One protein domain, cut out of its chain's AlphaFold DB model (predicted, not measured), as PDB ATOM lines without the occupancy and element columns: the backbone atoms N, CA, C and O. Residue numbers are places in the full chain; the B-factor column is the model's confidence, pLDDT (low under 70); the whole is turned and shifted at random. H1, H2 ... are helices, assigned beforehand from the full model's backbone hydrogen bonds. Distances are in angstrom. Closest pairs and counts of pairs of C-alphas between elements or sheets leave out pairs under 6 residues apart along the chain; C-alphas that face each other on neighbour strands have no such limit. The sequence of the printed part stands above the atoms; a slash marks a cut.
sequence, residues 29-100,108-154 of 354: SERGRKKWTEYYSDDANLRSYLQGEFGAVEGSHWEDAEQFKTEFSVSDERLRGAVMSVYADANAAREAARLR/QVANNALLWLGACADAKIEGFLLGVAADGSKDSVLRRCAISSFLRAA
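Overview. This is residues 29 to 100 and 108 to 154 of the 354 residues of an uncharacterized protein of Lentisphaerae bacterium (UniProt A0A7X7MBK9). Short helix H5 forms the middle, side by side with long H4 and with H7, while H6 folds back along H7 as a hairpin. H2 crosses H4 and meets H5 with its residues 51 to 54 alone, H3 meets H5 only at their ends, H1 lies far out at one end, and residues 95 to 100 stick out at the other. The printed part has 119 residues with seven named helices, H1 to H7 in order, and no named strand: all helix. It is compact, with a radius of gyration of the C-alphas of 14.4 A and spans of 48 by 34 by 24 A.

Along the chain. H1, residues 29 to 39, begins at C-alpha 29 (158.641, 132.973, 155.363). H2 is residues 43 to 54, H3 62 to 72. H4, 76 to 99, is 34.0 A long. H5 is 108 to 117, H6 123 to 134. H7, 140 to 153, is 20.2 A long and ends at C-alpha 153 (180.960, 113.810, 145.017).

Arrangement. H5, the hub, touches H4 at a shallow tilt of 29 degrees (closest C-alphas Tyr 87 and Ala 110, 5.0 A), H4 with residues 80 to 91 alone. It touches H7 at 17 degrees, the same way (Leu 115 and Ser 149, 5.5 A). H6 and H7 touch (Ala 133 and Arg 143, 4.2 A). H2 touches H4 at a steep tilt of 58 degrees (Arg 47 and Ala 82, 5.5 A). H3 and H5 only just touch, only at their ends, with 3 pairs of C-alphas within 8 A. H1 touches H3, about perpendicular at 83 degrees (Thr 37 and Phe 72, 4.7 A). Every O i to N i+4 pair is within hydrogen-bond range except in H3, with 6 of 7.

Size, cuts and confidence. The C-alphas farthest apart, of Glu 30 and Arg 100, are 48.2 A apart. Residues 101 to 107 are not printed; C-alphas 100 and 108 are 19.4 A apart. Of the links printed whole, none is long. Residues 58 to 59 are under 70 in pLDDT.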
ATOM      1  N   SER A  29     157.503 133.704 155.921       75.12
ATOM      2  CA  SER A  29     158.641 132.973 155.363       75.12
ATOM      3  C   SER A  29     158.215 131.579 154.898       75.12
ATOM      4  O   SER A  29     158.491 131.190 153.763       75.12
ATOM      5  N   GLU A  30     157.436 130.861 155.712       78.81
ATOM      6  CA  GLU A  30     156.936 129.532 155.363       78.81
ATOM      7  C   GLU A  30     155.965 129.563 154.175       78.81
ATOM      8  O   GLU A  30     156.073 128.730 153.271       78.81
ATOM      9  N   ARG A  31     155.052 130.542 154.122       80.94
ATOM     10  CA  ARG A  31     154.168 130.742 152.959       80.94
ATOM     11  C   ARG A  31     154.961 131.050 151.690       80.94
ATOM     12  O   ARG A  31     154.667 130.485 150.637       80.94
ATOM     13  N   GLY A  32     155.981 131.900 151.794       79.19
ATOM     14  CA  GLY A  32     156.900 132.184 150.694       79.19
ATOM     15  C   GLY A  32     157.607 130.921 150.209       79.19
ATOM     16  O   GLY A  32     157.588 130.635 149.015       79.19
ATOM     17  N   ARG A  33     158.162 130.134 151.134       80.88
ATOM     18  CA  ARG A  33     158.841 128.870 150.830       80.88
ATOM     19  C   ARG A  33     157.922 127.889 150.106       80.88
ATOM     20  O   ARG A  33     158.308 127.402 149.054       80.88
ATOM     21  N   LYS A  34     156.691 127.671 150.590       85.31
ATOM     22  CA  LYS A  34     155.708 126.787 149.929       85.31
ATOM     23  C   LYS A  34     155.427 127.211 148.488       85.31
ATOM     24  O   LYS A  34     155.463 126.370 147.596       85.31
ATOM     25  N   LYS A  35     155.227 128.511 148.253       87.50
ATOM     26  CA  LYS A  35     155.007 129.049 146.904       87.50
ATOM     27  C   LYS A  35     156.204 128.797 145.982       87.50
ATOM     28  O   LYS A  35     156.019 128.459 144.818       87.50
ATOM     29  N   TRP A  36     157.427 128.959 146.483       86.94
ATOM     30  CA  TRP A  36     158.636 128.699 145.697       86.94
ATOM     31  C   TRP A  36     158.881 127.206 145.466       86.94
ATOM     32  O   TRP A  36     159.271 126.833 144.368       86.94
ATOM     33  N   THR A  37     158.604 126.348 146.447       87.06
ATOM     34  CA  THR A  37     158.622 124.887 146.269       87.06
ATOM     35  C   THR A  37     157.656 124.456 145.168       87.06
ATOM     36  O   THR A  37     158.032 123.680 144.297       87.06
ATOM     37  N   GLU A  38     156.434 124.992 145.163       88.06
ATOM     38  CA  GLU A  38     155.463 124.743 144.094       88.06
ATOM     39  C   GLU A  38     155.960 125.285 142.744       88.06
ATOM     40  O   GLU A  38     155.901 124.584 141.739       88.06
ATOM     41  N   TYR A  39     156.546 126.484 142.716       88.38
ATOM     42  CA  TYR A  39     157.117 127.064 141.497       88.38
ATOM     43  C   TYR A  39     158.233 126.195 140.894       88.38
ATOM     44  O   TYR A  39     158.219 125.927 139.694       88.38
ATOM     45  N   TYR A  40     159.162 125.704 141.723       90.44
ATOM     46  CA  TYR A  40     160.246 124.808 141.297       90.44
ATOM     47  C   TYR A  40     159.799 123.356 141.098       90.44
ATOM     48  O   TYR A  40     160.602 122.521 140.683       90.44
ATOM     49  N   SER A  41     158.528 123.038 141.366       87.50
ATOM     50  CA  SER A  41     157.968 121.733 141.026       87.50
ATOM     51  C   SER A  41     157.750 121.563 139.519       87.50
ATOM     52  O   SER A  41     157.613 120.428 139.070       87.50
ATOM     53  N   ASP A  42     157.822 122.647 138.744       93.19
ATOM     54  CA  ASP A  42     157.843 122.658 137.281       93.19
ATOM     55  C   ASP A  42     159.290 122.721 136.745       93.19
ATOM     56  O   ASP A  42     160.100 123.547 137.177       93.19
ATOM     57  N   ASP A  43     159.624 121.845 135.791       92.06
ATOM     58  CA  ASP A  43     160.991 121.715 135.267       92.06
ATOM     59  C   ASP A  43     161.437 122.922 134.425       92.06
ATOM     60  O   ASP A  43     162.624 123.263 134.418       92.06
ATOM     61  N   ALA A  44     160.514 123.597 133.733       92.88
ATOM     62  CA  ALA A  44     160.843 124.782 132.943       92.88
ATOM     63  C   ALA A  44     161.172 125.969 133.856       92.88
ATOM     64  O   ALA A  44     162.146 126.686 133.615       92.88
ATOM     65  N   ASN A  45     160.419 126.129 134.945       93.19
ATOM     66  CA  ASN A  45     160.691 127.122 135.981       93.19
ATOM     67  C   ASN A  45     162.024 126.860 136.691       93.19
ATOM     68  O   ASN A  45     162.815 127.789 136.872       93.19
ATOM     69  N   LEU A  46     162.308 125.601 137.050       94.06
ATOM     70  CA  LEU A  46     163.592 125.215 137.638       94.06
ATOM     71  C   LEU A  46     164.756 125.524 136.687       94.06
ATOM     72  O   LEU A  46     165.727 126.162 137.090       94.06
ATOM     73  N   ARG A  47     164.649 125.139 135.411       95.12
ATOM     74  CA  ARG A  47     165.682 125.415 134.401       95.12
ATOM     75  C   ARG A  47     165.890 126.912 134.177       95.12
ATOM     76  O   ARG A  47     167.034 127.354 134.141       95.12
ATOM     77  N   SER A  48     164.811 127.686 134.057       92.38
ATOM     78  CA  SER A  48     164.868 129.145 133.893       92.38
ATOM     79  C   SER A  48     165.570 129.816 135.076       92.38
ATOM     80  O   SER A  48     166.468 130.641 134.893       92.38
ATOM     81  N   TYR A  49     165.241 129.389 136.300       92.31
ATOM     82  CA  TYR A  49     165.928 129.852 137.500       92.31
ATOM     83  C   TYR A  49     167.429 129.545 137.457       92.31
ATOM     84  O   TYR A  49     168.236 130.452 137.647       92.31
ATOM     85  N   LEU A  50     167.808 128.297 137.158       93.75
ATOM     86  CA  LEU A  50     169.214 127.887 137.093       93.75
ATOM     87  C   LEU A  50     169.989 128.641 136.006       93.75
ATOM     88  O   LEU A  50     171.129 129.025 136.232       93.75
ATOM     89  N   GLN A  51     169.380 128.911 134.848       91.75
ATOM     90  CA  GLN A  51     170.003 129.734 133.804       91.75
ATOM     91  C   GLN A  51     170.310 131.150 134.306       91.75
ATOM     92  O   GLN A  51     171.407 131.659 134.071       91.75
ATOM     93  N   GLY A  52     169.367 131.773 135.019       89.38
ATOM     94  CA  GLY A  52     169.562 133.092 135.619       89.38
ATOM     95  C   GLY A  52     170.616 133.091 136.730       89.38
ATOM     96  O   GLY A  52     171.480 133.965 136.757       89.38
ATOM     97  N   GLU A  53     170.573 132.094 137.615       90.50
ATOM     98  CA  GLU A  53     171.528 131.925 138.714       90.50
ATOM     99  C   GLU A  53     172.950 131.715 138.182       90.50
ATOM    100  O   GLU A  53     173.889 132.404 138.574       90.50
ATOM    101  N   PHE A  54     173.114 130.817 137.213       92.00
ATOM    102  CA  PHE A  54     174.424 130.491 136.660       92.00
ATOM    103  C   PHE A  54     174.997 131.599 135.775       92.00
ATOM    104  O   PHE A  54     176.210 131.633 135.577       92.00
ATOM    105  N   GLY A  55     174.163 132.504 135.261       87.75
ATOM    106  CA  GLY A  55     174.591 133.693 134.523       87.75
ATOM    107  C   GLY A  55     174.895 134.911 135.402       87.75
ATOM    108  O   GLY A  55     175.303 135.946 134.875       87.75
ATOM    109  N   ALA A  56     174.679 134.837 136.719       84.44
ATOM    110  CA  ALA A  56     174.892 135.971 137.612       84.44
ATOM    111  C   ALA A  56     176.386 136.295 137.778       84.44
ATOM    112  O   ALA A  56     177.201 135.409 138.016       84.44
ATOM    113  N   VAL A  57     176.733 137.590 137.737       73.69
ATOM    114  CA  VAL A  57     178.123 138.093 137.829       73.69
ATOM    115  C   VAL A  57     178.827 137.642 139.111       73.69
ATOM    116  O   VAL A  57     180.014 137.330 139.076       73.69
ATOM    117  N   GLU A  58     178.093 137.575 140.224       69.00
ATOM    118  CA  GLU A  58     178.601 137.140 141.535       69.00
ATOM    119  C   GLU A  58     179.038 135.658 141.530       69.00
ATOM    120  O   GLU A  58     179.784 135.242 142.411       69.00
ATOM    121  N   GLY A  59     178.652 134.890 140.503       66.44
ATOM    122  CA  GLY A  59     178.865 133.450 140.428       66.44
ATOM    123  C   GLY A  59     177.891 132.684 141.317       66.44
ATOM    124  O   GLY A  59     177.132 133.271 142.082       66.44
ATOM    125  N   SER A  60     177.910 131.359 141.191       76.44
ATOM    126  CA  SER A  60     177.143 130.479 142.065       76.44
ATOM    127  C   SER A  60     178.090 129.506 142.748       76.44
ATOM    128  O   SER A  60     178.949 128.900 142.097       76.44
ATOM    129  N   HIS A  61     177.963 129.380 144.066       79.25
ATOM    130  CA  HIS A  61     178.764 128.460 144.851       79.25
ATOM    131  C   HIS A  61     178.056 127.118 144.957       79.25
ATOM    132  O   HIS A  61     176.844 126.994 144.814       79.25
ATOM    133  N   TRP A  62     178.827 126.065 145.194       79.94
ATOM    134  CA  TRP A  62     178.239 124.741 145.304       79.94
ATOM    135  C   TRP A  62     177.448 124.570 146.606       79.94
ATOM    136  O   TRP A  62     176.508 123.779 146.634       79.94
ATOM    137  N   GLU A  63     177.806 125.294 147.679       83.44
ATOM    138  CA  GLU A  63     177.029 125.310 148.923       83.44
ATOM    139  C   GLU A  63     175.590 125.791 148.684       83.44
ATOM    140  O   GLU A  63     174.662 125.288 149.323       83.44
ATOM    141  N   ASP A  64     175.399 126.685 147.709       87.00
ATOM    142  CA  ASP A  64     174.083 127.189 147.320       87.00
ATOM    143  C   ASP A  64     173.197 126.058 146.777       87.00
ATOM    144  O   ASP A  64     171.989 126.066 147.004       87.00
ATOM    145  N   ALA A  65     173.783 125.045 146.128       89.19
ATOM    146  CA  ALA A  65     173.045 123.900 145.599       89.19
ATOM    147  C   ALA A  65     172.449 123.027 146.717       89.19
ATOM    148  O   ALA A  65     171.277 122.652 146.649       89.19
ATOM    149  N   GLU A  66     173.218 122.725 147.771       87.19
ATOM    150  CA  GLU A  66     172.722 121.937 148.913       87.19
ATOM    151  C   GLU A  66     171.650 122.691 149.699       87.19
ATOM    152  O   GLU A  66     170.614 122.125 150.075       87.19
ATOM    153  N   GLN A  67     171.862 123.994 149.904       89.00
ATOM    154  CA  GLN A  67     170.856 124.847 150.520       89.00
ATOM    155  C   GLN A  67     169.584 124.887 149.668       89.00
ATOM    156  O   GLN A  67     168.492 124.701 150.201       89.00
ATOM    157  N   PHE A  68     169.712 125.070 148.354       90.88
ATOM    158  CA  PHE A  68     168.586 125.126 147.427       90.88
ATOM    159  C   PHE A  68     167.756 123.835 147.454       90.88
ATOM    160  O   PHE A  68     166.531 123.894 147.594       90.88
ATOM    161  N   LYS A  69     168.409 122.666 147.394       92.19
ATOM    162  CA  LYS A  69     167.747 121.357 147.518       92.19
ATOM    163  C   LYS A  69     166.940 121.260 148.808       92.19
ATOM    164  O   LYS A  69     165.768 120.890 148.779       92.19
ATOM    165  N   THR A  70     167.561 121.633 149.924       88.94
ATOM    166  CA  THR A  70     166.953 121.557 151.258       88.94
ATOM    167  C   THR A  70     165.772 122.517 151.391       88.94
ATOM    168  O   THR A  70     164.698 122.138 151.857       88.94
ATOM    169  N   GLU A  71     165.945 123.763 150.954       89.06
ATOM    170  CA  GLU A  71     164.955 124.827 151.114       89.06
ATOM    171  C   GLU A  71     163.709 124.588 150.256       89.06
ATOM    172  O   GLU A  71     162.585 124.798 150.726       89.06
ATOM    173  N   PHE A  72     163.898 124.095 149.027       90.19
ATOM    174  CA  PHE A  72     162.820 123.922 148.053       90.19
ATOM    175  C   PHE A  72     162.402 122.470 147.824       90.19
ATOM    176  O   PHE A  72     161.512 122.234 147.015       90.19
ATOM    177  N   SER A  73     162.972 121.513 148.564       90.44
ATOM    178  CA  SER A  73     162.647 120.079 148.457       90.44
ATOM    179  C   SER A  73     162.825 119.522 147.036       90.44
ATOM    180  O   SER A  73     162.043 118.690 146.576       90.44
ATOM    181  N   VAL A  74     163.855 119.994 146.330       93.69
ATOM    182  CA  VAL A  74     164.209 119.508 144.989       93.69
ATOM    183  C   VAL A  74     165.081 118.264 145.135       93.69
ATOM    184  O   VAL A  74     166.104 118.299 145.818       93.69
ATOM    185  N   SER A  75     164.677 117.158 144.504       94.12
ATOM    186  CA  SER A  75     165.438 115.905 144.543       94.12
ATOM    187  C   SER A  75     166.722 115.987 143.717       94.12
ATOM    188  O   SER A  75     166.803 116.744 142.746       94.12
ATOM    189  N   ASP A  76     167.705 115.148 144.055       95.00
ATOM    190  CA  ASP A  76     168.965 115.060 143.309       95.00
ATOM    191  C   ASP A  76     168.745 114.739 141.834       95.00
ATOM    192  O   ASP A  76     169.358 115.363 140.979       95.00
ATOM    193  N   GLU A  77     167.847 113.807 141.522       95.50
ATOM    194  CA  GLU A  77     167.547 113.420 140.143       95.50
ATOM    195  C   GLU A  77     166.993 114.591 139.321       95.50
ATOM    196  O   GLU A  77     167.453 114.840 138.203       95.50
ATOM    197  N   ARG A  78     166.057 115.360 139.893       95.06
ATOM    198  CA  ARG A  78     165.473 116.521 139.213       95.06
ATOM    199  C   ARG A  78     166.480 117.647 139.046       95.06
ATOM    200  O   ARG A  78     166.606 118.192 137.949       95.06
ATOM    201  N   LEU A  79     167.224 117.971 140.107       95.50
ATOM    202  CA  LEU A  79     168.256 119.002 140.035       95.50
ATOM    203  C   LEU A  79     169.322 118.622 139.006       95.50
ATOM    204  O   LEU A  79     169.653 119.429 138.143       95.50
ATOM    205  N   ARG A  80     169.800 117.377 139.040       95.81
ATOM    206  CA  ARG A  80     170.768 116.835 138.085       95.81
ATOM    207  C   ARG A  80     170.283 116.969 136.649       95.81
ATOM    208  O   ARG A  80     171.035 117.459 135.808       95.81
ATOM    209  N   GLY A  81     169.045 116.558 136.364       96.38
ATOM    210  CA  GLY A  81     168.449 116.675 135.032       96.38
ATOM    211  C   GLY A  81     168.421 118.122 134.537       96.38
ATOM    212  O   GLY A  81     168.871 118.408 133.424       96.38
ATOM    213  N   ALA A  82     167.975 119.047 135.388       97.00
ATOM    214  CA  ALA A  82     167.910 120.465 135.055       97.00
ATOM    215  C   ALA A  82     169.307 121.085 134.849       97.00
ATOM    216  O   ALA A  82     169.544 121.736 133.832       97.00
ATOM    217  N   VAL A  83     170.259 120.833 135.755       96.75
ATOM    218  CA  VAL A  83     171.637 121.348 135.665       96.75
ATOM    219  C   VAL A  83     172.356 120.796 134.430       96.75
ATOM    220  O   VAL A  83     172.984 121.564 133.702       96.75
ATOM    221  N   MET A  84     172.222 119.496 134.139       97.38
ATOM    222  CA  MET A  84     172.779 118.895 132.920       97.38
ATOM    223  C   MET A  84     172.186 119.510 131.655       97.38
ATOM    224  O   MET A  84     172.915 119.744 130.692       97.38
ATOM    225  N   SER A  85     170.883 119.801 131.651       96.81
ATOM    226  CA  SER A  85     170.242 120.475 130.523       96.81
ATOM    227  C   SER A  85     170.811 121.880 130.310       96.81
ATOM    228  O   SER A  85     171.135 122.228 129.177       96.81
ATOM    229  N   VAL A  86     170.971 122.670 131.378       95.69
ATOM    230  CA  VAL A  86     171.555 124.021 131.292       95.69
ATOM    231  C   VAL A  86     173.010 123.967 130.829       95.69
ATOM    232  O   VAL A  86     173.414 124.753 129.971       95.69
ATOM    233  N   TYR A  87     173.788 123.014 131.344       95.25
ATOM    234  CA  TYR A  87     175.157 122.782 130.892       95.25
ATOM    235  C   TYR A  87     175.214 122.457 129.395       95.25
ATOM    236  O   TYR A  87     176.035 123.027 128.677       95.25
ATOM    237  N   ALA A  88     174.348 121.558 128.912       95.00
ATOM    238  CA  ALA A  88     174.336 121.137 127.515       95.00
ATOM    239  C   ALA A  88     174.043 122.309 126.569       95.00
ATOM    240  O   ALA A  88     174.765 122.483 125.584       95.00
ATOM    241  N   ASP A  89     173.056 123.151 126.898       94.00
ATOM    242  CA  ASP A  89     172.755 124.357 126.119       94.00
ATOM    243  C   ASP A  89     173.943 125.321 126.095       94.00
ATOM    244  O   ASP A  89     174.330 125.817 125.035       94.00
ATOM    245  N   ALA A  90     174.533 125.585 127.267       91.94
ATOM    246  CA  ALA A  90     175.648 126.513 127.404       91.94
ATOM    247  C   ALA A  90     176.872 126.020 126.621       91.94
ATOM    248  O   ALA A  90     177.492 126.786 125.882       91.94
ATOM    249  N   ASN A  91     177.182 124.725 126.710       90.38
ATOM    250  CA  ASN A  91     178.282 124.119 125.971       90.38
ATOM    251  C   ASN A  91     178.017 124.109 124.452       90.38
ATOM    252  O   ASN A  91     178.932 124.379 123.677       90.38
ATOM    253  N   ALA A  92     176.783 123.864 124.002       90.25
ATOM    254  CA  ALA A  92     176.432 123.949 122.582       90.25
ATOM    255  C   ALA A  92     176.563 125.386 122.044       90.25
ATOM    256  O   ALA A  92     177.136 125.603 120.974       90.25
ATOM    257  N   ALA A  93     176.088 126.378 122.803       89.06
ATOM    258  CA  ALA A  93     176.211 127.790 122.450       89.06
ATOM    259  C   ALA A  93     177.679 128.236 122.364       89.06
ATOM    260  O   ALA A  93     178.048 128.962 121.437       89.06
ATOM    261  N   ARG A  94     178.511 127.762 123.296       85.50
ATOM    262  CA  ARG A  94     179.963 127.961 123.309       85.50
ATOM    263  C   ARG A  94     180.634 127.370 122.074       85.50
ATOM    264  O   ARG A  94     181.372 128.078 121.396       85.50
ATOM    265  N   GLU A  95     180.386 126.101 121.754       84.81
ATOM    266  CA  GLU A  95     180.998 125.471 120.576       84.81
ATOM    267  C   GLU A  95     180.568 126.169 119.282       84.81
ATOM    268  O   GLU A  95     181.397 126.429 118.410       84.81
ATOM    269  N   ALA A  96     179.298 126.568 119.179       87.50
ATOM    270  CA  ALA A  96     178.814 127.336 118.040       87.50
ATOM    271  C   ALA A  96     179.505 128.709 117.926       87.50
ATOM    272  O   ALA A  96     179.837 129.132 116.821       87.50
ATOM    273  N   ALA A  97     179.737 129.403 119.046       84.75
ATOM    274  CA  ALA A  97     180.467 130.673 119.073       84.75
ATOM    275  C   ALA A  97     181.941 130.498 118.672       84.75
ATOM    276  O   ALA A  97     182.441 131.247 117.832       84.75
ATOM    277  N   ARG A  98     182.599 129.449 119.182       82.88
ATOM    278  CA  ARG A  98     183.976 129.087 118.820       82.88
ATOM    279  C   ARG A  98     184.122 128.855 117.316       82.88
ATOM    280  O   ARG A  98     185.064 129.356 116.713       82.88
ATOM    281  N   LEU A  99     183.172 128.147 116.701       85.56
ATOM    282  CA  LEU A  99     183.152 127.913 115.252       85.56
ATOM    283  C   LEU A  99     182.965 129.199 114.432       85.56
ATOM    284  O   LEU A  99     183.413 129.256 113.290       85.56
ATOM    285  N   ARG A 100     182.331 130.230 115.001       87.12
ATOM    286  CA  ARG A 100     182.165 131.552 114.372       87.12
ATOM    287  C   ARG A 100     183.320 132.520 114.653       87.12
ATOM    288  O   ARG A 100     183.295 133.632 114.140       87.12
ATOM    289  N   GLN A 108     180.309 131.422 132.234       87.06
ATOM    290  CA  GLN A 108     179.958 131.368 133.646       87.06
ATOM    291  C   GLN A 108     178.818 130.377 133.887       87.06
ATOM    292  O   GLN A 108     178.865 129.619 134.853       87.06
ATOM    293  N   VAL A 109     177.882 130.282 132.935       91.12
ATOM    294  CA  VAL A 109     176.773 129.327 132.982       91.12
ATOM    295  C   VAL A 109     177.263 127.879 133.024       91.12
ATOM    296  O   VAL A 109     176.854 127.114 133.893       91.12
ATOM    297  N   ALA A 110     178.163 127.496 132.114       92.38
ATOM    298  CA  ALA A 110     178.680 126.130 132.049       92.38
ATOM    299  C   ALA A 110     179.554 125.802 133.269       92.38
ATOM    300  O   ALA A 110     179.443 124.715 133.833       92.38
ATOM    301  N   ASN A 111     180.378 126.756 133.712       91.06
ATOM    302  CA  ASN A 111     181.225 126.598 134.896       91.06
ATOM    303  C   ASN A 111     180.388 126.391 136.167       91.06
ATOM    304  O   ASN A 111     180.616 125.437 136.910       91.06
ATOM    305  N   ASN A 112     179.388 127.247 136.392       92.12
ATOM    306  CA  ASN A 112     178.504 127.170 137.555       92.12
ATOM    307  C   ASN A 112     177.626 125.912 137.519       92.12
ATOM    308  O   ASN A 112     177.427 125.279 138.555       92.12
ATOM    309  N   ALA A 113     177.183 125.486 136.331       94.69
ATOM    310  CA  ALA A 113     176.480 124.218 136.181       94.69
ATOM    311  C   ALA A 113     177.356 123.036 136.628       94.69
ATOM    312  O   ALA A 113     176.907 122.218 137.430       94.69
ATOM    313  N   LEU A 114     178.625 122.973 136.199       94.56
ATOM    314  CA  LEU A 114     179.554 121.941 136.675       94.56
ATOM    315  C   LEU A 114     179.715 121.984 138.199       94.56
ATOM    316  O   LEU A 114     179.636 120.934 138.832       94.56
ATOM    317  N   LEU A 115     179.869 123.180 138.787       91.56
ATOM    318  CA  LEU A 115     179.945 123.357 140.242       91.56
ATOM    319  C   LEU A 115     178.707 122.818 140.965       91.56
ATOM    320  O   LEU A 115     178.834 122.247 142.044       91.56
ATOM    321  N   TRP A 116     177.510 122.937 140.400       94.75
ATOM    322  CA  TRP A 116     176.296 122.406 141.027       94.75
ATOM    323  C   TRP A 116     176.136 120.894 140.856       94.75
ATOM    324  O   TRP A 116     175.607 120.235 141.753       94.75
ATOM    325  N   LEU A 117     176.658 120.310 139.772       95.44
ATOM    326  CA  LEU A 117     176.559 118.865 139.534       95.44
ATOM    327  C   LEU A 117     177.163 118.028 140.661       95.44
ATOM    328  O   LEU A 117     176.608 116.989 140.997       95.44
ATOM    329  N   GLY A 118     178.237 118.488 141.306       91.56
ATOM    330  CA  GLY A 118     178.824 117.748 142.428       91.56
ATOM    331  C   GLY A 118     177.932 117.653 143.679       91.56
ATOM    332  O   GLY A 118     178.239 116.856 144.554       91.56
ATOM    333  N   ALA A 119     176.851 118.443 143.790       91.44
ATOM    334  CA  ALA A 119     175.880 118.358 144.899       91.44
ATOM    335  C   ALA A 119     174.732 117.371 144.620       91.44
ATOM    336  O   ALA A 119     173.949 117.052 145.507       91.44
ATOM    337  N   CYS A 120     174.587 116.913 143.377       93.06
ATOM    338  CA  CYS A 120     173.518 116.000 142.961       93.06
ATOM    339  C   CYS A 120     174.059 114.836 142.120       93.06
ATOM    340  O   CYS A 120     173.322 114.216 141.344       93.06
ATOM    341  N   ALA A 121     175.357 114.562 142.244       92.88
ATOM    342  CA  ALA A 121     176.047 113.574 141.440       92.88
ATOM    343  C   ALA A 121     175.580 112.153 141.772       92.88
ATOM    344  O   ALA A 121     175.329 111.801 142.921       92.88
ATOM    345  N   ASP A 122     175.468 111.346 140.727       94.12
ATOM    346  CA  ASP A 122     175.429 109.892 140.781       94.12
ATOM    347  C   ASP A 122     176.641 109.345 140.003       94.12
ATOM    348  O   ASP A 122     177.421 110.113 139.431       94.12
ATOM    349  N   ALA A 123     176.754 108.020 139.887       94.62
ATOM    350  CA  ALA A 123     177.829 107.378 139.128       94.62
ATOM    351  C   ALA A 123     177.936 107.872 137.665       94.62
ATOM    352  O   ALA A 123     179.026 107.921 137.091       94.62
ATOM    353  N   LYS A 124     176.817 108.267 137.038       95.50
ATOM    354  CA  LYS A 124     176.813 108.793 135.666       95.50
ATOM    355  C   LYS A 124     177.410 110.199 135.619       95.50
ATOM    356  O   LYS A 124     178.195 110.498 134.718       95.50
ATOM    357  N   ILE A 125     177.052 111.055 136.571       96.88
ATOM    358  CA  ILE A 125     177.598 112.409 136.689       96.88
ATOM    359  C   ILE A 125     179.067 112.379 137.086       96.88
ATOM    360  O   ILE A 125     179.846 113.138 136.526       96.88
ATOM    361  N   GLU A 126     179.469 111.481 137.976       97.06
ATOM    362  CA  GLU A 126     180.874 111.258 138.319       97.06
ATOM    363  C   GLU A 126     181.710 110.921 137.079       97.06
ATOM    364  O   GLU A 126     182.714 111.585 136.807       97.06
ATOM    365  N   GLY A 127     181.258 109.951 136.274       97.38
ATOM    366  CA  GLY A 127     181.917 109.593 135.016       97.38
ATOM    367  C   GLY A 127     181.961 110.754 134.018       97.38
ATOM    368  O   GLY A 127     182.990 110.996 133.386       97.38
ATOM    369  N   PHE A 128     180.871 111.516 133.914       97.62
ATOM    370  CA  PHE A 128     180.813 112.721 133.087       97.62
ATOM    371  C   PHE A 128     181.811 113.800 133.550       97.62
ATOM    372  O   PHE A 128     182.564 114.321 132.727       97.62
ATOM    373  N   LEU A 129     181.865 114.105 134.850       97.81
ATOM    374  CA  LEU A 129     182.781 115.097 135.423       97.81
ATOM    375  C   LEU A 129     184.245 114.693 135.205       97.81
ATOM    376  O   LEU A 129     185.052 115.528 134.798       97.81
ATOM    377  N   LEU A 130     184.587 113.414 135.395       96.88
ATOM    378  CA  LEU A 130     185.923 112.906 135.069       96.88
ATOM    379  C   LEU A 130     186.252 113.044 133.583       96.88
ATOM    380  O   LEU A 130     187.370 113.432 133.245       96.88
ATOM    381  N   GLY A 131     185.289 112.756 132.704       96.69
ATOM    382  CA  GLY A 131     185.448 112.929 131.262       96.69
ATOM    383  C   GLY A 131     185.763 114.379 130.893       96.69
ATOM    384  O   GLY A 131     186.731 114.635 130.182       96.69
ATOM    385  N   VAL A 132     185.006 115.337 131.440       95.75
ATOM    386  CA  VAL A 132     185.254 116.774 131.228       95.75
ATOM    387  C   VAL A 132     186.616 117.197 131.783       95.75
ATOM    388  O   VAL A 132     187.317 117.971 131.139       95.75
ATOM    389  N   ALA A 133     187.013 116.699 132.956       95.94
ATOM    390  CA  ALA A 133     188.300 117.021 133.569       95.94
ATOM    391  C   ALA A 133     189.504 116.515 132.746       95.94
ATOM    392  O   ALA A 133     190.516 117.218 132.622       95.94
ATOM    393  N   ALA A 134     189.392 115.314 132.174       95.25
ATOM    394  CA  ALA A 134     190.444 114.678 131.383       95.25
ATOM    395  C   ALA A 134     190.543 115.205 129.942       95.25
ATOM    396  O   ALA A 134     191.607 115.121 129.336       95.25
ATOM    397  N   ASP A 135     189.473 115.781 129.393       93.44
ATOM    398  CA  ASP A 135     189.456 116.268 128.015       93.44
ATOM    399  C   ASP A 135     190.329 117.524 127.839       93.44
ATOM    400  O   ASP A 135     189.936 118.648 128.160       93.44
ATOM    401  N   GLY A 136     191.530 117.329 127.288       89.50
ATOM    402  CA  GLY A 136     192.489 118.397 126.996       89.50
ATOM    403  C   GLY A 136     192.016 119.421 125.957       89.50
ATOM    404  O   GLY A 136     192.626 120.482 125.855       89.50
ATOM    405  N   SER A 137     190.937 119.144 125.213       88.56
ATOM    406  CA  SER A 137     190.319 120.118 124.303       88.56
ATOM    407  C   SER A 137     189.414 121.123 125.026       88.56
ATOM    408  O   SER A 137     189.068 122.169 124.466       88.56
ATOM    409  N   LYS A 138     189.027 120.835 126.276       88.75
ATOM    410  CA  LYS A 138     188.237 121.747 127.105       88.75
ATOM    411  C   LYS A 138     189.109 122.854 127.678       88.75
ATOM    412  O   LYS A 138     190.289 122.682 127.968       88.75
ATOM    413  N   ASP A 139     188.478 124.004 127.891       86.38
ATOM    414  CA  ASP A 139     189.118 125.123 128.578       86.38
ATOM    415  C   ASP A 139     189.532 124.740 130.013       86.38
ATOM    416  O   ASP A 139     188.867 123.966 130.705       86.38
ATOM    417  N   SER A 140     190.626 125.352 130.462       87.50
ATOM    418  CA  SER A 140     191.197 125.207 131.798       87.50
ATOM    419  C   SER A 140     190.213 125.476 132.944       87.50
ATOM    420  O   SER A 140     190.315 124.833 133.989       87.50
ATOM    421  N   VAL A 141     189.265 126.411 132.803       88.56
ATOM    422  CA  VAL A 141     188.274 126.711 133.850       88.56
ATOM    423  C   VAL A 141     187.259 125.578 133.954       88.56
ATOM    424  O   VAL A 141     187.050 125.071 135.054       88.56
ATOM    425  N   LEU A 142     186.711 125.107 132.829       90.69
ATOM    426  CA  LEU A 142     185.779 123.969 132.819       90.69
ATOM    427  C   LEU A 142     186.400 122.718 133.444       90.69
ATOM    428  O   LEU A 142     185.784 122.081 134.301       90.69
ATOM    429  N   ARG A 143     187.637 122.390 133.053       93.31
ATOM    430  CA  ARG A 143     188.359 121.226 133.589       93.31
ATOM    431  C   ARG A 143     188.541 121.336 135.103       93.31
ATOM    432  O   ARG A 143     188.301 120.371 135.826       93.31
ATOM    433  N   ARG A 144     188.892 122.525 135.601       92.25
ATOM    434  CA  ARG A 144     189.033 122.803 137.038       92.25
ATOM    435  C   ARG A 144     187.708 122.699 137.800       92.25
ATOM    436  O   ARG A 144     187.666 122.040 138.839       92.25
ATOM    437  N   CYS A 145     186.625 123.277 137.278       92.69
ATOM    438  CA  CYS A 145     185.283 123.149 137.860       92.69
ATOM    439  C   CYS A 145     184.828 121.683 137.922       92.69
ATOM    440  O   CYS A 145     184.239 121.263 138.923       92.69
ATOM    441  N   ALA A 146     185.136 120.895 136.888       96.00
ATOM    442  CA  ALA A 146     184.826 119.472 136.847       96.00
ATOM    443  C   ALA A 146     185.597 118.679 137.915       96.00
ATOM    444  O   ALA A 146     184.977 117.913 138.648       96.00
ATOM    445  N   ILE A 147     186.907 118.918 138.078       96.50
ATOM    446  CA  ILE A 147     187.706 118.289 139.148       96.50
ATOM    447  C   ILE A 147     187.159 118.646 140.524       96.50
ATOM    448  O   ILE A 147     186.938 117.757 141.340       96.50
ATOM    449  N   SER A 148     186.928 119.934 140.785       95.06
ATOM    450  CA  SER A 148     186.409 120.396 142.077       95.06
ATOM    451  C   SER A 148     185.095 119.694 142.441       95.06
ATOM    452  O   SER A 148     184.917 119.200 143.556       95.06
ATOM    453  N   SER A 149     184.194 119.583 141.466       96.25
ATOM    454  CA  SER A 149     182.883 118.959 141.648       96.25
ATOM    455  C   SER A 149     182.975 117.448 141.798       96.25
ATOM    456  O   SER A 149     182.305 116.889 142.664       96.25
ATOM    457  N   PHE A 150     183.847 116.804 141.021       97.88
ATOM    458  CA  PHE A 150     184.107 115.377 141.134       97.88
ATOM    459  C   PHE A 150     184.676 115.025 142.509       97.88
ATOM    460  O   PHE A 150     184.126 114.169 143.189       97.88
ATOM    461  N   LEU A 151     185.725 115.718 142.967       97.06
ATOM    462  CA  LEU A 151     186.362 115.432 144.258       97.06
ATOM    463  C   LEU A 151     185.404 115.586 145.437       97.06
ATOM    464  O   LEU A 151     185.600 114.951 146.471       97.06
ATOM    465  N   ARG A 152     184.368 116.414 145.308       93.19
ATOM    466  CA  ARG A 152     183.325 116.544 146.324       93.19
ATOM    467  C   ARG A 152     182.378 115.346 146.332       93.19
ATOM    468  O   ARG A 152     182.165 114.801 147.410       93.19
ATOM    469  N   ALA A 153     181.886 114.934 145.166       94.56
ATOM    470  CA  ALA A 153     180.960 113.810 145.017       94.56
ATOM    471  C   ALA A 153     181.608 112.441 145.286       94.56
ATOM    472  O   ALA A 153     181.014 111.604 145.952       94.56
ATOM    473  N   ALA A 154     182.841 112.260 144.815       97.00
ATOM    474  CA  ALA A 154     183.544 110.986 144.784       97.00
ATOM    475  C   ALA A 154     183.693 110.325 146.161       97.00
ATOM    476  O   ALA A 154     183.906 111.002 147.171       97.00
TER     477      ALA A 154